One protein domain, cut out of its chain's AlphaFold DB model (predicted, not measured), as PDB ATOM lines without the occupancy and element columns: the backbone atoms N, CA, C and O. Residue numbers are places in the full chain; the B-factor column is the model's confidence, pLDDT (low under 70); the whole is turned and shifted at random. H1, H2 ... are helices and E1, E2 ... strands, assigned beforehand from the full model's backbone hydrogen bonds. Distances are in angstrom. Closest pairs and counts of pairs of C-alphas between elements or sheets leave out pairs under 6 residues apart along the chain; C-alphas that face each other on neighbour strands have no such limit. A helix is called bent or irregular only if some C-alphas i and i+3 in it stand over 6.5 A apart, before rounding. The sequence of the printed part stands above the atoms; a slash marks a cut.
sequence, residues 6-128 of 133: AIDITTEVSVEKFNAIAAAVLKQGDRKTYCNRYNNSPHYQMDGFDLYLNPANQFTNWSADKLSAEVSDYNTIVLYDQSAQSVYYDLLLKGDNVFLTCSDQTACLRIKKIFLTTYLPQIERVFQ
ATOM      1  N   ALA A   6     -64.838 -49.796 -32.869       90.56
ATOM      2  CA  ALA A   6     -63.750 -49.216 -33.630       90.56
ATOM      3  C   ALA A   6     -64.234 -47.947 -34.332       90.56
ATOM      4  O   ALA A   6     -65.357 -47.909 -34.838       90.56
ATOM      5  N   ILE A   7     -63.392 -46.918 -34.363       94.19
ATOM      6  CA  ILE A   7     -63.634 -45.709 -35.153       94.19
ATOM      7  C   ILE A   7     -62.622 -45.634 -36.286       94.19
ATOM      8  O   ILE A   7     -61.422 -45.787 -36.065       94.19
ATOM      9  N   ASP A   8     -63.129 -45.416 -37.496       95.38
ATOM     10  CA  ASP A   8     -62.309 -45.191 -38.679       95.38
ATOM     11  C   ASP A   8     -61.580 -43.843 -38.550       95.38
ATOM     12  O   ASP A   8     -62.183 -42.798 -38.257       95.38
ATOM     13  N   ILE A   9     -60.264 -43.894 -38.720       96.12
ATOM     14  CA  ILE A   9     -59.380 -42.730 -38.730       96.12
ATOM     15  C   ILE A   9     -58.492 -42.696 -39.977       96.12
ATOM     16  O   ILE A   9     -57.456 -42.036 -39.978       96.12
ATOM     17  N   THR A  10     -58.874 -43.412 -41.036       96.31
ATOM     18  CA  THR A  10     -58.092 -43.542 -42.277       96.31
ATOM     19  C   THR A  10     -57.789 -42.176 -42.902       96.31
ATOM     20  O   THR A  10     -56.767 -41.996 -43.555       96.31
ATOM     21  N   THR A  11     -58.661 -41.189 -42.679       94.88
ATOM     22  CA  THR A  11     -58.470 -39.810 -43.147       94.88
ATOM     23  C   THR A  11     -57.365 -39.052 -42.418       94.88
ATOM     24  O   THR A  11     -56.821 -38.099 -42.968       94.88
ATOM     25  N   GLU A  12     -57.047 -39.437 -41.184       95.50
ATOM     26  CA  GLU A  12     -56.005 -38.816 -40.367       95.50
ATOM     27  C   GLU A  12     -54.714 -39.646 -40.349       95.50
ATOM     28  O   GLU A  12     -53.612 -39.094 -40.284       95.50
ATOM     29  N   VAL A  13     -54.850 -40.970 -40.431       95.62
ATOM     30  CA  VAL A  13     -53.748 -41.923 -40.547       95.62
ATOM     31  C   VAL A  13     -54.039 -42.858 -41.710       95.62
ATOM     32  O   VAL A  13     -54.795 -43.818 -41.572       95.62
ATOM     33  N   SER A  14     -53.418 -42.590 -42.856       95.94
ATOM     34  CA  SER A  14     -53.491 -43.492 -44.000       95.94
ATOM     35  C   SER A  14     -52.775 -44.817 -43.732       95.94
ATOM     36  O   SER A  14     -51.976 -44.959 -42.799       95.94
ATOM     37  N   VAL A  15     -53.002 -45.788 -44.616       94.94
ATOM     38  CA  VAL A  15     -52.234 -47.042 -44.652       94.94
ATOM     39  C   VAL A  15     -50.736 -46.773 -44.828       94.94
ATOM     40  O   VAL A  15     -49.911 -47.433 -44.198       94.94
ATOM     41  N   GLU A  16     -50.364 -45.785 -45.645       95.25
ATOM     42  CA  GLU A  16     -48.963 -45.412 -45.859       95.25
ATOM     43  C   GLU A  16     -48.338 -44.875 -44.570       95.25
ATOM     44  O   GLU A  16     -47.265 -45.329 -44.166       95.25
ATOM     45  N   LYS A  17     -49.045 -43.985 -43.864       96.06
ATOM     46  CA  LYS A  17     -48.595 -43.449 -42.577       96.06
ATOM     47  C   LYS A  17     -48.499 -44.538 -41.514       96.06
ATOM     48  O   LYS A  17     -47.496 -44.599 -40.808       96.06
ATOM     49  N   PHE A  18     -49.483 -45.432 -41.429       96.38
ATOM     50  CA  PHE A  18     -49.431 -46.593 -40.537       96.38
ATOM     51  C   PHE A  18     -48.167 -47.428 -40.783       96.38
ATOM     52  O   PHE A  18     -47.398 -47.697 -39.857       96.38
ATOM     53  N   ASN A  19     -47.914 -47.785 -42.045       95.00
ATOM     54  CA  ASN A  19     -46.752 -48.581 -42.432       95.00
ATOM     55  C   ASN A  19     -45.434 -47.845 -42.163       95.00
ATOM     56  O   ASN A  19     -44.462 -48.470 -41.741       95.00
ATOM     57  N   ALA A  20     -45.398 -46.524 -42.351       96.00
ATOM     58  CA  ALA A  20     -44.232 -45.703 -42.043       96.00
ATOM     59  C   ALA A  20     -43.925 -45.675 -40.536       96.00
ATOM     60  O   ALA A  20     -42.762 -45.804 -40.148       96.00
ATOM     61  N   ILE A  21     -44.951 -45.583 -39.680       96.56
ATOM     62  CA  ILE A  21     -44.793 -45.678 -38.220       96.56
ATOM     63  C   ILE A  21     -44.243 -47.056 -37.841       96.56
ATOM     64  O   ILE A  21     -43.257 -47.144 -37.108       96.56
ATOM     65  N   ALA A  22     -44.829 -48.134 -38.369       95.25
ATOM     66  CA  ALA A  22     -44.362 -49.494 -38.102       95.25
ATOM     67  C   ALA A  22     -42.903 -49.699 -38.548       95.25
ATOM     68  O   ALA A  22     -42.080 -50.202 -37.782       95.25
ATOM     69  N   ALA A  23     -42.544 -49.235 -39.747       94.62
ATOM     70  CA  ALA A  23     -41.172 -49.281 -40.246       94.62
ATOM     71  C   ALA A  23     -40.200 -48.498 -39.349       94.62
ATOM     72  O   ALA A  23     -39.080 -48.951 -39.105       94.62
ATOM     73  N   ALA A  24     -40.616 -47.338 -38.838       95.31
ATOM     74  CA  ALA A  24     -39.796 -46.532 -37.942       95.31
ATOM     75  C   ALA A  24     -39.543 -47.240 -36.603       95.31
ATOM     76  O   ALA A  24     -38.393 -47.286 -36.165       95.31
ATOM     77  N   VAL A  25     -40.569 -47.860 -36.005       95.25
ATOM     78  CA  VAL A  25     -40.419 -48.672 -34.784       95.25
ATOM     79  C   VAL A  25     -39.471 -49.849 -35.025       95.25
ATOM     80  O   VAL A  25     -38.570 -50.070 -34.224       95.25
ATOM     81  N   LEU A  26     -39.595 -50.562 -36.149       92.62
ATOM     82  CA  LEU A  26     -38.698 -51.678 -36.487       92.62
ATOM     83  C   LEU A  26     -37.242 -51.238 -36.696       92.62
ATOM     84  O   LEU A  26     -36.319 -51.970 -36.346       92.62
ATOM     85  N   LYS A  27     -37.029 -50.055 -37.282       93.19
ATOM     86  CA  LYS A  27     -35.694 -49.547 -37.626       93.19
ATOM     87  C   LYS A  27     -34.970 -48.896 -36.447       93.19
ATOM     88  O   LYS A  27     -33.748 -48.983 -36.370       93.19
ATOM     89  N   GLN A  28     -35.700 -48.164 -35.610       94.31
ATOM     90  CA  GLN A  28     -35.130 -47.283 -34.582       94.31
ATOM     91  C   GLN A  28     -35.389 -47.778 -33.159       94.31
ATOM     92  O   GLN A  28     -34.795 -47.259 -32.217       94.31
ATOM     93  N   GLY A  29     -36.315 -48.719 -33.005       92.50
ATOM     94  CA  GLY A  29     -36.734 -49.251 -31.725       92.50
ATOM     95  C   GLY A  29     -35.820 -50.333 -31.168       92.50
ATOM     96  O   GLY A  29     -34.834 -50.751 -31.777       92.50
ATOM     97  N   ASP A  30     -36.196 -50.804 -29.991       92.94
ATOM     98  CA  ASP A  30     -35.671 -52.008 -29.367       92.94
ATOM     99  C   ASP A  30     -36.788 -53.062 -29.279       92.94
ATOM    100  O   ASP A  30     -37.756 -53.052 -30.050       92.94
ATOM    101  N   ARG A  31     -36.639 -54.034 -28.376       90.00
ATOM    102  CA  ARG A  31     -37.691 -55.008 -28.103       90.00
ATOM    103  C   ARG A  31     -37.997 -55.035 -26.617       90.00
ATOM    104  O   ARG A  31     -37.094 -55.156 -25.791       90.00
ATOM    105  N   LYS A  32     -39.282 -54.956 -26.277       90.00
ATOM    106  CA  LYS A  32     -39.767 -54.897 -24.893       90.00
ATOM    107  C   LYS A  32     -41.075 -55.672 -24.773       90.00
ATOM    108  O   LYS A  32     -41.865 -55.766 -25.710       90.00
ATOM    109  N   THR A  33     -41.292 -56.260 -23.604       86.94
ATOM    110  CA  THR A  33     -42.541 -56.948 -23.267       86.94
ATOM    111  C   THR A  33     -43.444 -55.985 -22.516       86.94
ATOM    112  O   THR A  33     -43.012 -55.396 -21.527       86.94
ATOM    113  N   TYR A  34     -44.694 -55.864 -22.955       83.06
ATOM    114  CA  TYR A  34     -45.689 -55.021 -22.286       83.06
ATOM    115  C   TYR A  34     -46.847 -55.825 -21.682       83.06
ATOM    116  O   TYR A  34     -47.512 -55.361 -20.760       83.06
ATOM    117  N   CYS A  35     -47.092 -57.048 -22.161       78.25
ATOM    118  CA  CYS A  35     -48.066 -57.953 -21.561       78.25
ATOM    119  C   CYS A  35     -47.661 -59.417 -21.752       78.25
ATOM    120  O   CYS A  35     -46.956 -59.757 -22.695       78.25
ATOM    121  N   ASN A  36     -48.176 -60.306 -20.899       74.12
ATOM    122  CA  ASN A  36     -47.824 -61.733 -20.917       74.12
ATOM    123  C   ASN A  36     -48.164 -62.453 -22.236       74.12
ATOM    124  O   ASN A  36     -47.637 -63.533 -22.494       74.12
ATOM    125  N   ARG A  37     -49.076 -61.891 -23.042       70.62
ATOM    126  CA  ARG A  37     -49.487 -62.455 -24.336       70.62
ATOM    127  C   ARG A  37     -48.493 -62.131 -25.452       70.62
ATOM    128  O   ARG A  37     -48.315 -62.953 -26.343       70.62
ATOM    129  N   TYR A  38     -47.868 -60.958 -25.400       73.12
ATOM    130  CA  TYR A  38     -46.967 -60.452 -26.433       73.12
ATOM    131  C   TYR A  38     -45.611 -60.141 -25.798       73.12
ATOM    132  O   TYR A  38     -45.395 -59.080 -25.210       73.12
ATOM    133  N   ASN A  39     -44.707 -61.116 -25.896       75.62
ATOM    134  CA  ASN A  39     -43.348 -61.004 -25.380       75.62
ATOM    135  C   ASN A  39     -42.382 -60.591 -26.491       75.62
ATOM    136  O   ASN A  39     -42.500 -61.062 -27.626       75.62
ATOM    137  N   ASN A  40     -41.382 -59.787 -26.123       82.62
ATOM    138  CA  ASN A  40     -40.313 -59.335 -27.015       82.62
ATOM    139  C   ASN A  40     -40.842 -58.619 -28.279       82.62
ATOM    140  O   ASN A  40     -40.353 -58.852 -29.388       82.62
ATOM    141  N   SER A  41     -41.875 -57.785 -28.135       87.81
ATOM    142  CA  SER A  41     -42.457 -57.019 -29.244       87.81
ATOM    143  C   SER A  41     -41.506 -55.915 -29.705       87.81
ATOM    144  O   SER A  41     -40.834 -55.328 -28.851       87.81
ATOM    145  N   PRO A  42     -41.440 -55.607 -31.018       92.69
ATOM    146  CA  PRO A  42     -40.802 -54.381 -31.482       92.69
ATOM    147  C   PRO A  42     -41.407 -53.185 -30.759       92.69
ATOM    148  O   PRO A  42     -42.632 -53.104 -30.621       92.69
ATOM    149  N   HIS A  43     -40.543 -52.308 -30.271       95.19
ATOM    150  CA  HIS A  43     -40.914 -51.279 -29.321       95.19
ATOM    151  C   HIS A  43     -40.153 -49.982 -29.578       95.19
ATOM    152  O   HIS A  43     -38.974 -50.002 -29.912       95.19
ATOM    153  N   TYR A  44     -40.816 -48.847 -29.378       96.88
ATOM    154  CA  TYR A  44     -40.165 -47.543 -29.351       96.88
ATOM    155  C   TYR A  44     -40.706 -46.700 -28.194       96.88
ATOM    156  O   TYR A  44     -41.911 -46.460 -28.111       96.88
ATOM    157  N   GLN A  45     -39.806 -46.215 -27.337       97.00
ATOM    158  CA  GLN A  45     -40.140 -45.318 -26.230       97.00
ATOM    159  C   GLN A  45     -40.337 -43.894 -26.757       97.00
ATOM    160  O   GLN A  45     -39.396 -43.265 -27.244       97.00
ATOM    161  N   MET A  46     -41.546 -43.363 -26.612       95.88
ATOM    162  CA  MET A  46     -41.840 -41.940 -26.783       95.88
ATOM    163  C   MET A  46     -41.711 -41.214 -25.434       95.88
ATOM    164  O   MET A  46     -41.652 -41.834 -24.372       95.88
ATOM    165  N   ASP A  47     -41.672 -39.881 -25.461       93.88
ATOM    166  CA  ASP A  47     -41.789 -39.077 -24.241       93.88
ATOM    167  C   ASP A  47     -43.225 -39.191 -23.704       93.88
ATOM    168  O   ASP A  47     -44.158 -38.700 -24.339       93.88
ATOM    169  N   GLY A  48     -43.388 -39.904 -22.587       93.31
ATOM    170  CA  GLY A  48     -44.665 -40.114 -21.897       93.31
ATOM    171  C   GLY A  48     -45.429 -41.398 -22.248       93.31
ATOM    172  O   GLY A  48     -46.333 -41.765 -21.504       93.31
ATOM    173  N   PHE A  49     -45.073 -42.112 -23.319       95.81
ATOM    174  CA  PHE A  49     -45.748 -43.355 -23.721       95.81
ATOM    175  C   PHE A  49     -44.830 -44.276 -24.531       95.81
ATOM    176  O   PHE A  49     -43.750 -43.882 -24.957       95.81
ATOM    177  N   ASP A  50     -45.271 -45.506 -24.765       96.62
ATOM    178  CA  ASP A  50     -44.565 -46.510 -25.558       96.62
ATOM    179  C   ASP A  50     -45.375 -46.888 -26.803       96.62
ATOM    180  O   ASP A  50     -46.606 -46.953 -26.767       96.62
ATOM    181  N   LEU A  51     -44.681 -47.179 -27.901       96.69
ATOM    182  CA  LEU A  51     -45.249 -47.813 -29.089       96.69
ATOM    183  C   LEU A  51     -44.807 -49.268 -29.162       96.69
ATOM    184  O   LEU A  51     -43.615 -49.544 -29.060       96.69
ATOM    185  N   TYR A  52     -45.738 -50.181 -29.426       94.44
ATOM    186  CA  TYR A  52     -45.447 -51.590 -29.694       94.44
ATOM    187  C   TYR A  52     -46.071 -52.045 -31.006       94.44
ATOM    188  O   TYR A  52     -47.152 -51.586 -31.374       94.44
ATOM    189  N   LEU A  53     -45.431 -53.000 -31.682       92.19
ATOM    190  CA  LEU A  53     -46.010 -53.674 -32.845       92.19
ATOM    191  C   LEU A  53     -46.476 -55.081 -32.488       92.19
ATOM    192  O   LEU A  53     -45.718 -55.876 -31.927       92.19
ATOM    193  N   ASN A  54     -47.710 -55.401 -32.878       87.31
ATOM    194  CA  ASN A  54     -48.310 -56.714 -32.683       87.31
ATOM    195  C   ASN A  54     -48.775 -57.342 -34.009       87.31
ATOM    196  O   ASN A  54     -49.256 -56.632 -34.901       87.31
ATOM    197  N   PRO A  55     -48.673 -58.679 -34.134       80.00
ATOM    198  CA  PRO A  55     -49.070 -59.392 -35.340       80.00
ATOM    199  C   PRO A  55     -50.581 -59.548 -35.503       80.00
ATOM    200  O   PRO A  55     -51.330 -59.678 -34.530       80.00
ATOM    201  N   ALA A  56     -50.996 -59.688 -36.764       66.50
ATOM    202  CA  ALA A  56     -52.378 -59.974 -37.151       66.50
ATOM    203  C   ALA A  56     -52.881 -61.339 -36.668       66.50
ATOM    204  O   ALA A  56     -54.048 -61.490 -36.298       66.50
ATOM    205  N   ASN A  57     -51.997 -62.339 -36.645       60.56
ATOM    206  CA  ASN A  57     -52.335 -63.704 -36.259       60.56
ATOM    207  C   ASN A  57     -52.174 -63.887 -34.748       60.56
ATOM    208  O   ASN A  57     -51.129 -64.274 -34.239       60.56
ATOM    209  N   GLN A  58     -53.260 -63.618 -34.030       53.50
ATOM    210  CA  GLN A  58     -53.321 -63.571 -32.564       53.50
ATOM    211  C   GLN A  58     -53.447 -64.954 -31.885       53.50
ATOM    212  O   GLN A  58     -53.767 -65.022 -30.693       53.50
ATOM    213  N   PHE A  59     -53.291 -66.049 -32.641       47.09
ATOM    214  CA  PHE A  59     -53.764 -67.396 -32.271       47.09
ATOM    215  C   PHE A  59     -52.688 -68.398 -31.859       47.09
ATOM    216  O   PHE A  59     -52.997 -69.547 -31.558       47.09
ATOM    217  N   THR A  60     -51.435 -67.990 -31.789       48.03
ATOM    218  CA  THR A  60     -50.340 -68.881 -31.412       48.03
ATOM    219  C   THR A  60     -49.514 -68.200 -30.339       48.03
ATOM    220  O   THR A  60     -49.337 -66.985 -30.354       48.03
ATOM    221  N   ASN A  61     -48.996 -68.983 -29.394       49.34
ATOM    222  CA  ASN A  61     -47.987 -68.563 -28.420       49.34
ATOM    223  C   ASN A  61     -46.644 -68.244 -29.122       49.34
ATOM    224  O   ASN A  61     -45.590 -68.746 -28.729       49.34
ATOM    225  N   TRP A  62     -46.678 -67.490 -30.219       51.06
ATOM    226  CA  TRP A  62     -45.505 -66.928 -30.856       51.06
ATOM    227  C   TRP A  62     -45.150 -65.661 -30.099       51.06
ATOM    228  O   TRP A  62     -45.869 -64.666 -30.113       51.06
ATOM    229  N   SER A  63     -44.022 -65.720 -29.409       55.91
ATOM    230  CA  SER A  63     -43.275 -64.529 -29.059       55.91
ATOM    231  C   SER A  63     -42.987 -63.749 -30.350       55.91
ATOM    232  O   SER A  63     -42.705 -64.335 -31.399       55.91
ATOM    233  N   ALA A  64     -43.108 -62.420 -30.298       56.47
ATOM    234  CA  ALA A  64     -42.909 -61.572 -31.474       56.47
ATOM    235  C   ALA A  64     -41.475 -61.686 -32.029       56.47
ATOM    236  O   ALA A  64     -41.208 -61.282 -33.157       56.47
ATOM    237  N   ASP A  65     -40.546 -62.250 -31.251       56.12
ATOM    238  CA  ASP A  65     -39.165 -62.574 -31.630       56.12
ATOM    239  C   ASP A  65     -39.036 -63.544 -32.816       56.12
ATOM    240  O   ASP A  65     -37.969 -63.604 -33.423       56.12
ATOM    241  N   LYS A  66     -40.102 -64.280 -33.153       55.03
ATOM    242  CA  LYS A  66     -40.160 -65.207 -34.294       55.03
ATOM    243  C   LYS A  66     -40.760 -64.595 -35.556       55.03
ATOM    244  O   LYS A  66     -40.765 -65.263 -36.587       55.03
ATOM    245  N   LEU A  67     -41.282 -63.373 -35.475       64.06
ATOM    246  CA  LEU A  67     -41.733 -62.631 -36.648       64.06
ATOM    247  C   LEU A  67     -40.529 -62.015 -37.346       64.06
ATOM    248  O   LEU A  67     -39.538 -61.647 -36.702       64.06
ATOM    249  N   SER A  68     -40.620 -61.906 -38.666       60.97
ATOM    250  CA  SER A  68     -39.615 -61.190 -39.432       60.97
ATOM    251  C   SER A  68     -39.636 -59.705 -39.040       60.97
ATOM    252  O   SER A  68     -40.585 -59.188 -38.440       60.97
ATOM    253  N   ALA A  69     -38.556 -58.990 -39.348       68.25
ATOM    254  CA  ALA A  69     -38.505 -57.540 -39.178       68.25
ATOM    255  C   ALA A  69     -39.246 -56.800 -40.317       68.25
ATOM    256  O   ALA A  69     -38.889 -55.669 -40.643       68.25
ATOM    257  N   GLU A  70     -40.234 -57.435 -40.958       78.75
ATOM    258  CA  GLU A  70     -40.998 -56.869 -42.069       78.75
ATOM    259  C   GLU A  70     -42.305 -56.244 -41.578       78.75
ATOM    260  O   GLU A  70     -43.001 -56.786 -40.722       78.75
ATOM    261  N   VAL A  71     -42.671 -55.098 -42.155       75.56
ATOM    262  CA  VAL A  71     -43.878 -54.347 -41.772       75.56
ATOM    263  C   VAL A  71     -45.153 -55.180 -41.946       75.56
ATOM    264  O   VAL A  71     -46.056 -55.081 -41.122       75.56
ATOM    265  N   SER A  72     -45.213 -56.040 -42.968       79.38
ATOM    266  CA  SER A  72     -46.377 -56.882 -43.280       79.38
ATOM    267  C   SER A  72     -46.733 -57.903 -42.200       79.38
ATOM    268  O   SER A  72     -47.858 -58.404 -42.193       79.38
ATOM    269  N   ASP A  73     -45.818 -58.195 -41.276       81.38
ATOM    270  CA  ASP A  73     -46.082 -59.103 -40.157       81.38
ATOM    271  C   ASP A  73     -46.936 -58.452 -39.060       81.38
ATOM    272  O   ASP A  73     -47.492 -59.152 -38.208       81.38
ATOM    273  N   TYR A  74     -47.077 -57.124 -39.086       86.81
ATOM    274  CA  TYR A  74     -47.729 -56.338 -38.046       86.81
ATOM    275  C   TYR A  74     -48.935 -55.597 -38.613       86.81
ATOM    276  O   TYR A  74     -48.844 -54.867 -39.593       86.81
ATOM    277  N   ASN A  75     -50.081 -55.745 -37.955       91.25
ATOM    278  CA  ASN A  75     -51.293 -55.003 -38.310       91.25
ATOM    279  C   ASN A  75     -51.824 -54.161 -37.152       91.25
ATOM    280  O   ASN A  75     -52.871 -53.536 -37.288       91.25
ATOM    281  N   THR A  76     -51.145 -54.181 -36.007       92.31
ATOM    282  CA  THR A  76     -51.575 -53.464 -34.815       92.31
ATOM    283  C   THR A  76     -50.406 -52.679 -34.241       92.31
ATOM    284  O   THR A  76     -49.374 -53.265 -33.910       92.31
ATOM    285  N   ILE A  77     -50.584 -51.366 -34.097       94.81
ATOM    286  CA  ILE A  77     -49.710 -50.502 -33.300       94.81
ATOM    287  C   ILE A  77     -50.410 -50.276 -31.967       94.81
ATOM    288  O   ILE A  77     -51.519 -49.748 -31.930       94.81
ATOM    289  N   VAL A  78     -49.770 -50.670 -30.874       93.38
ATOM    290  CA  VAL A  78     -50.278 -50.444 -29.520       93.38
ATOM    291  C   VAL A  78     -49.579 -49.226 -28.944       93.38
ATOM    292  O   VAL A  78     -48.353 -49.200 -28.862       93.38
ATOM    293  N   LEU A  79     -50.360 -48.240 -28.521       93.88
ATOM    294  CA  LEU A  79     -49.890 -47.151 -27.680       93.88
ATOM    295  C   LEU A  79     -50.120 -47.544 -26.227       93.88
ATOM    296  O   LEU A  79     -51.243 -47.881 -25.845       93.88
ATOM    297  N   TYR A  80     -49.066 -47.483 -25.427       92.44
ATOM    298  CA  TYR A  80     -49.104 -47.775 -24.004       92.44
ATOM    299  C   TYR A  80     -48.732 -46.535 -23.200       92.44
ATOM    300  O   TYR A  80     -47.586 -46.092 -23.228       92.44
ATOM    301  N   ASP A  81     -49.698 -45.995 -22.468       92.38
ATOM    302  CA  ASP A  81     -49.513 -44.836 -21.597       92.38
ATOM    303  C   ASP A  81     -50.066 -45.169 -20.206       92.38
ATOM    304  O   ASP A  81     -51.276 -45.243 -19.993       92.38
ATOM    305  N   GLN A  82     -49.171 -45.379 -19.240       87.81
ATOM    306  CA  GLN A  82     -49.546 -45.714 -17.861       87.81
ATOM    307  C   GLN A  82     -50.256 -44.568 -17.125       87.81
ATOM    308  O   GLN A  82     -50.912 -44.812 -16.111       87.81
ATOM    309  N   SER A  83     -50.105 -43.332 -17.600       87.50
ATOM    310  CA  SER A  83     -50.723 -42.138 -17.022       87.50
ATOM    311  C   SER A  83     -52.100 -41.835 -17.619       87.50
ATOM    312  O   SER A  83     -52.889 -41.095 -17.024       87.50
ATOM    313  N   ALA A  84     -52.415 -42.426 -18.773       83.81
ATOM    314  CA  ALA A  84     -53.673 -42.213 -19.462       83.81
ATOM    315  C   ALA A  84     -54.854 -42.927 -18.791       83.81
ATOM    316  O   ALA A  84     -54.736 -43.959 -18.129       83.81
ATOM    317  N   GLN A  85     -56.057 -42.399 -19.039       76.25
ATOM    318  CA  GLN A  85     -57.306 -43.005 -18.566       76.25
ATOM    319  C   GLN A  85     -57.509 -44.433 -19.103       76.25
ATOM    320  O   GLN A  85     -58.116 -45.270 -18.437       76.25
ATOM    321  N   SER A  86     -57.038 -44.698 -20.321       78.19
ATOM    322  CA  SER A  86     -56.963 -46.041 -20.881       78.19
ATOM    323  C   SER A  86     -55.502 -46.331 -21.151       78.19
ATOM    324  O   SER A  86     -54.863 -45.625 -21.918       78.19
ATOM    325  N   VAL A  87     -54.996 -47.372 -20.501       82.44
ATOM    326  CA  VAL A  87     -53.570 -47.695 -20.517       82.44
ATOM    327  C   VAL A  87     -53.094 -48.163 -21.897       82.44
ATOM    328  O   VAL A  87     -51.925 -48.006 -22.228       82.44
ATOM    329  N   TYR A  88     -54.002 -48.720 -22.702       85.31
ATOM    330  CA  TYR A  88     -53.723 -49.234 -24.040       85.31
ATOM    331  C   TYR A  88     -54.670 -48.613 -25.066       85.31
ATOM    332  O   TYR A  88     -55.882 -48.562 -24.835       85.31
ATOM    333  N   TYR A  89     -54.117 -48.215 -26.209       87.75
ATOM    334  CA  TYR A  89     -54.864 -47.842 -27.408       87.75
ATOM    335  C   TYR A  89     -54.332 -48.631 -28.599       87.75
ATOM    336  O   TYR A  89     -53.137 -48.560 -28.879       87.75
ATOM    337  N   ASP A  90     -55.205 -49.329 -29.327       91.38
ATOM    338  CA  ASP A  90     -54.781 -50.070 -30.514       91.38
ATOM    339  C   ASP A  90     -55.158 -49.307 -31.784       91.38
ATOM    340  O   ASP A  90     -56.328 -48.981 -32.017       91.38
ATOM    341  N   LEU A  91     -54.153 -49.075 -32.621       94.06
ATOM    342  CA  LEU A  91     -54.290 -48.692 -34.016       94.06
ATOM    343  C   LEU A  91     -54.283 -49.974 -34.852       94.06
ATOM    344  O   LEU A  91     -53.258 -50.647 -34.934       94.06
ATOM    345  N   LEU A  92     -55.415 -50.327 -35.450       93.44
ATOM    346  CA  LEU A  92     -55.590 -51.552 -36.229       93.44
ATOM    347  C   LEU A  92     -55.657 -51.237 -37.725       93.44
ATOM    348  O   LEU A  92     -56.565 -50.536 -38.171       93.44
ATOM    349  N   LEU A  93     -54.754 -51.830 -38.500       93.56
ATOM    350  CA  LEU A  93     -54.822 -51.888 -39.957       93.56
ATOM    351  C   LEU A  93     -55.679 -53.088 -40.387       93.56
ATOM    352  O   LEU A  93     -55.396 -54.239 -40.034       93.56
ATOM    353  N   LYS A  94     -56.733 -52.834 -41.168       91.19
ATOM    354  CA  LYS A  94     -57.602 -53.876 -41.730       91.19
ATOM    355  C   LYS A  94     -58.014 -53.517 -43.155       91.19
ATOM    356  O   LYS A  94     -58.858 -52.649 -43.359       91.19
ATOM    357  N   GLY A  95     -57.465 -54.247 -44.126       90.19
ATOM    358  CA  GLY A  95     -57.614 -53.894 -45.538       90.19
ATOM    359  C   GLY A  95     -56.973 -52.532 -45.796       90.19
ATOM    360  O   GLY A  95     -55.861 -52.292 -45.333       90.19
ATOM    361  N   ASP A  96     -57.713 -51.639 -46.449       93.06
ATOM    362  CA  ASP A  96     -57.253 -50.283 -46.774       93.06
ATOM    363  C   ASP A  96     -57.649 -49.235 -45.719       93.06
ATOM    364  O   ASP A  96     -57.615 -48.033 -45.978       93.06
ATOM    365  N   ASN A  97     -58.058 -49.679 -44.527       95.25
ATOM    366  CA  ASN A  97     -58.565 -48.811 -43.469       95.25
ATOM    367  C   ASN A  97     -57.773 -48.953 -42.168       95.25
ATOM    368  O   ASN A  97     -57.337 -50.048 -41.794       95.25
ATOM    369  N   VAL A  98     -57.653 -47.835 -41.450       95.50
ATOM    370  CA  VAL A  98     -57.015 -47.745 -40.133       95.50
ATOM    371  C   VAL A  98     -58.059 -47.369 -39.088       95.50
ATOM    372  O   VAL A  98     -58.822 -46.414 -39.250       95.50
ATOM    373  N   PHE A  99     -58.077 -48.116 -37.988       95.00
ATOM    374  CA  PHE A  99     -59.068 -47.979 -36.929       95.00
ATOM    375  C   PHE A  99     -58.422 -47.752 -35.566       95.00
ATOM    376  O   PHE A  99     -57.414 -48.375 -35.249       95.00
ATOM    377  N   LEU A 100     -59.055 -46.935 -34.722       93.31
ATOM    378  CA  LEU A 100     -58.795 -46.912 -33.279       93.31
ATOM    379  C   LEU A 100     -59.799 -47.805 -32.556       93.31
ATOM    380  O   LEU A 100     -61.008 -47.646 -32.751       93.31
ATOM    381  N   THR A 101     -59.316 -48.704 -31.700       89.94
ATOM    382  CA  THR A 101     -60.174 -49.561 -30.868       89.94
ATOM    383  C   THR A 101     -60.604 -48.859 -29.576       89.94
ATOM    384  O   THR A 101     -59.907 -48.006 -29.023       89.94
ATOM    385  N   CYS A 102     -61.807 -49.179 -29.102       87.56
ATOM    386  CA  CYS A 102     -62.451 -48.494 -27.982       87.56
ATOM    387  C   CYS A 102     -63.532 -49.371 -27.327       87.56
ATOM    388  O   CYS A 102     -64.050 -50.308 -27.932       87.56
ATOM    389  N   SER A 103     -63.894 -49.063 -26.075       85.25
ATOM    390  CA  SER A 103     -64.912 -49.810 -25.312       85.25
ATOM    391  C   SER A 103     -66.345 -49.541 -25.768       85.25
ATOM    392  O   SER A 103     -67.200 -50.417 -25.704       85.25
ATOM    393  N   ASP A 104     -66.616 -48.309 -26.187       87.25
ATOM    394  CA  ASP A 104     -67.930 -47.803 -26.563       87.25
ATOM    395  C   ASP A 104     -67.775 -46.544 -27.430       87.25
ATOM    396  O   ASP A 104     -66.685 -45.983 -27.543       87.25
ATOM    397  N   GLN A 105     -68.871 -46.071 -28.027       86.38
ATOM    398  CA  GLN A 105     -68.854 -44.936 -28.955       86.38
ATOM    399  C   GLN A 105     -68.331 -43.631 -28.327       86.38
ATOM    400  O   GLN A 105     -67.614 -42.875 -28.986       86.38
ATOM    401  N   THR A 106     -68.657 -43.360 -27.060       88.88
ATOM    402  CA  THR A 106     -68.190 -42.147 -26.366       88.88
ATOM    403  C   THR A 106     -66.689 -42.234 -26.121       88.88
ATOM    404  O   THR A 106     -65.959 -41.265 -26.355       88.88
ATOM    405  N   ALA A 107     -66.208 -43.411 -25.718       87.81
ATOM    406  CA  ALA A 107     -64.786 -43.690 -25.606       87.81
ATOM    407  C   ALA A 107     -64.081 -43.516 -26.957       87.81
ATOM    408  O   ALA A 107     -63.054 -42.848 -26.992       87.81
ATOM    409  N   CYS A 108     -64.641 -44.003 -28.070       89.06
ATOM    410  CA  CYS A 108     -64.034 -43.843 -29.396       89.06
ATOM    411  C   CYS A 108     -63.790 -42.374 -29.763       89.06
ATOM    412  O   CYS A 108     -62.701 -42.021 -30.208       89.06
ATOM    413  N   LEU A 109     -64.777 -41.496 -29.544       91.56
ATOM    414  CA  LEU A 109     -64.642 -40.066 -29.848       91.56
ATOM    415  C   LEU A 109     -63.590 -39.387 -28.965       91.56
ATOM    416  O   LEU A 109     -62.777 -38.599 -29.452       91.56
ATOM    417  N   ARG A 110     -63.578 -39.711 -27.667       90.88
ATOM    418  CA  ARG A 110     -62.579 -39.192 -26.726       90.88
ATOM    419  C   ARG A 110     -61.173 -39.654 -27.099       90.88
ATOM    420  O   ARG A 110     -60.259 -38.837 -27.135       90.88
ATOM    421  N   ILE A 111     -61.013 -40.941 -27.392       90.62
ATOM    422  CA  ILE A 111     -59.733 -41.556 -27.751       90.62
ATOM    423  C   ILE A 111     -59.226 -40.991 -29.069       90.62
ATOM    424  O   ILE A 111     -58.078 -40.563 -29.121       90.62
ATOM    425  N   LYS A 112     -60.086 -40.878 -30.091       93.81
ATOM    426  CA  LYS A 112     -59.740 -40.212 -31.353       93.81
ATOM    427  C   LYS A 112     -59.220 -38.799 -31.096       93.81
ATOM    428  O   LYS A 112     -58.156 -38.443 -31.588       93.81
ATOM    429  N   LYS A 113     -59.917 -38.007 -30.273       94.81
ATOM    430  CA  LYS A 113     -59.471 -36.649 -29.933       94.81
ATOM    431  C   LYS A 113     -58.098 -36.641 -29.252       94.81
ATOM    432  O   LYS A 113     -57.242 -35.865 -29.663       94.81
ATOM    433  N   ILE A 114     -57.881 -37.474 -28.233       92.88
ATOM    434  CA  ILE A 114     -56.595 -37.545 -27.515       92.88
ATOM    435  C   ILE A 114     -55.482 -37.981 -28.469       92.88
ATOM    436  O   ILE A 114     -54.458 -37.311 -28.554       92.88
ATOM    437  N   PHE A 115     -55.711 -39.043 -29.241       94.12
ATOM    438  CA  PHE A 115     -54.744 -39.557 -30.201       94.12
ATOM    439  C   PHE A 115     -54.303 -38.490 -31.200       94.12
ATOM    440  O   PHE A 115     -53.108 -38.243 -31.333       94.12
ATOM    441  N   LEU A 116     -55.252 -37.791 -31.826       94.62
ATOM    442  CA  LEU A 116     -54.949 -36.771 -32.831       94.62
ATOM    443  C   LEU A 116     -54.286 -35.513 -32.256       94.62
ATOM    444  O   LEU A 116     -53.593 -34.811 -32.980       94.62
ATOM    445  N   THR A 117     -54.508 -35.202 -30.977       94.94
ATOM    446  CA  THR A 117     -53.994 -33.961 -30.365       94.94
ATOM    447  C   THR A 117     -52.732 -34.157 -29.536       94.94
ATOM    448  O   THR A 117     -52.016 -33.189 -29.305       94.94
ATOM    449  N   THR A 118     -52.461 -35.383 -29.088       93.19
ATOM    450  CA  THR A 118     -51.368 -35.688 -28.153       93.19
ATOM    451  C   THR A 118     -50.357 -36.634 -28.787       93.19
ATOM    452  O   THR A 118     -49.193 -36.277 -28.937       93.19
ATOM    453  N   TYR A 119     -50.800 -37.819 -29.215       95.00
ATOM    454  CA  TYR A 119     -49.882 -38.872 -29.649       95.00
ATOM    455  C   TYR A 119     -49.425 -38.692 -31.097       95.00
ATOM    456  O   TYR A 119     -48.223 -38.681 -31.358       95.00
ATOM    457  N   LEU A 120     -50.355 -38.516 -32.042       95.50
ATOM    458  CA  LEU A 120     -50.030 -38.448 -33.468       95.50
ATOM    459  C   LEU A 120     -49.025 -37.327 -33.800       95.50
ATOM    460  O   LEU A 120     -48.017 -37.650 -34.426       95.50
ATOM    461  N   PRO A 121     -49.175 -36.078 -33.309       96.12
ATOM    462  CA  PRO A 121     -48.207 -35.018 -33.608       96.12
ATOM    463  C   PRO A 121     -46.793 -35.323 -33.091       96.12
ATOM    464  O   PRO A 121     -45.792 -34.916 -33.679       96.12
ATOM    465  N   GLN A 122     -46.684 -36.043 -31.971       96.06
ATOM    466  CA  GLN A 122     -45.393 -36.467 -31.442       96.06
ATOM    467  C   GLN A 122     -44.779 -37.586 -32.277       96.06
ATOM    468  O   GLN A 122     -43.588 -37.514 -32.576       96.06
ATOM    469  N   ILE A 123     -45.577 -38.580 -32.671       96.31
ATOM    470  CA  ILE A 123     -45.143 -39.667 -33.555       96.31
ATOM    471  C   ILE A 123     -44.640 -39.085 -34.880       96.31
ATOM    472  O   ILE A 123     -43.539 -39.417 -35.315       96.31
ATOM    473  N   GLU A 124     -45.407 -38.177 -35.485       95.31
ATOM    474  CA  GLU A 124     -45.056 -37.522 -36.748       95.31
ATOM    475  C   GLU A 124     -43.748 -36.746 -36.637       95.31
ATOM    476  O   GLU A 124     -42.849 -36.946 -37.450       95.31
ATOM    477  N   ARG A 125     -43.585 -35.949 -35.579       95.50
ATOM    478  CA  ARG A 125     -42.353 -35.192 -35.327       95.50
ATOM    479  C   ARG A 125     -41.137 -36.091 -35.108       95.50
ATOM    480  O   ARG A 125     -40.073 -35.819 -35.658       95.50
ATOM    481  N   VAL A 126     -41.260 -37.130 -34.280       95.75
ATOM    482  CA  VAL A 126     -40.138 -38.024 -33.934       95.75
ATOM    483  C   VAL A 126     -39.708 -38.849 -35.146       95.75
ATOM    484  O   VAL A 126     -38.513 -38.990 -35.401       95.75
ATOM    485  N   PHE A 127     -40.667 -39.346 -35.925       95.69
ATOM    486  CA  PHE A 127     -40.394 -40.159 -37.111       95.69
ATOM    487  C   PHE A 127     -40.314 -39.360 -38.418       95.69
ATOM    488  O   PHE A 127     -40.085 -39.957 -39.467       95.69
ATOM    489  N   GLN A 128     -40.430 -38.029 -38.356       93.12
ATOM    490  CA  GLN A 128     -40.351 -37.107 -39.497       93.12
ATOM    491  C   GLN A 128     -41.380 -37.434 -40.598       93.12
ATOM    492  O   GLN A 128     -41.058 -37.479 -41.786       93.12
TER     493      GLN A 128
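AT A GLANCE: This is residues 6 to 128 of the 133 residues of an uncharacterized protein of Cytophaga hutchinsonii (strain ATCC 33406 / DSM 1761 / CIP 103989 / NBRC 15051 / NCIMB 9469 / D465) (UniProt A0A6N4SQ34). One strongly twisted sheet makes a wall, with two helical pieces over the same face: H1 crosses its inner strands, and H2a covers the part near E1, E7 and E6. H2 then bends, and its second arm, H2b, leaves the sheet and reaches H1, while a long loop, residues 56 to 73, joins E4 to E5. The printed part has 123 residues with two named helices and seven named strands, in the order E1, H1, E2, E3, E4, E5, E6, E7, H2. The sheet runs E1, E7, E6, E5, E4, E3, E2 and is antiparallel, though E3 and E2 meet only at a point; the class is mixed, helices and strands. The whole is compact, with a radius of gyration of the C-alphas of 13.5 A and spans of 36 by 31 by 31 A.

IN THESE COORDINATES: Find C-alpha 6 at (-63.750, -49.216, -33.630), where strand E1, residues 6 to 8, begins. Helix H1, residues 15 to 28, runs 19.8 A from C-alpha 15 at (-52.234, -47.042, -44.652). Next come E2, residues 30 to 32, E3, residues 41 to 45, 12.3 A, and E4, residues 50 to 55, 16.8 A. Then read E5, residues 74 to 80, 16.5 A, E6, residues 88 to 94, 18.7 A, and E7, residues 97 to 102, 16.0 A. H2, residues 105 to 127, was assigned as one helix by its hydrogen bonds but is bent: C-alphas 117 and 120 are 6.7 A apart. Its arms are H2a, residues 105 to 117, 18.5 A, and H2b, residues 120 to 127, 10.4 A, ending at C-alpha 127, (-40.394, -40.159, -37.111).

HOW THE PARTS SIT: Look first at the meander E3 E4 E5 E6 E7, each strand the antiparallel neighbour of the one before; its successive pairs are hairpins. Within hydrogen-bond range are N 44 and O 51, 2.9 A, for E3 and E4; N 52 and O 78, 2.8 A, for E4 and E5; N 79 and O 89, 2.8 A, for E5 and E6; and N 92 and O 99, 2.8 A, for E6 and E7. At the edge strand E1, N 7 and O 100 of E7 are 3.0 A apart. H1 is on the sheet at a height of 8.4 A and runs across the strands, at 66 degrees to E5 on the local plane; the closest C-alphas of H1 and E3 are Val 25 and Tyr 44, 5.6 A. H2a, on the same face at a height of 8.3 A, is over E7 and E6; its closest C-alphas to E7 are Cys 108 and Cys 102, 5.1 A. H2b is not on the sheet; it only just touches H1, with 3 pairs of C-alphas within 8 A, closest Phe 127 and Ala 24, 6.5 A. In H1, H2a and H2b every O i to N i+4 pair is within hydrogen-bond range.

THE WHOLE: The two C-alphas farthest apart are those of Lys 66 and Thr 106, 37.2 A. The printed part has no cut, and the one long link is E4 to E5, 18 residues. The mean pLDDT of the printed part is 87.0; look for values under 70 at residues 56 to 69.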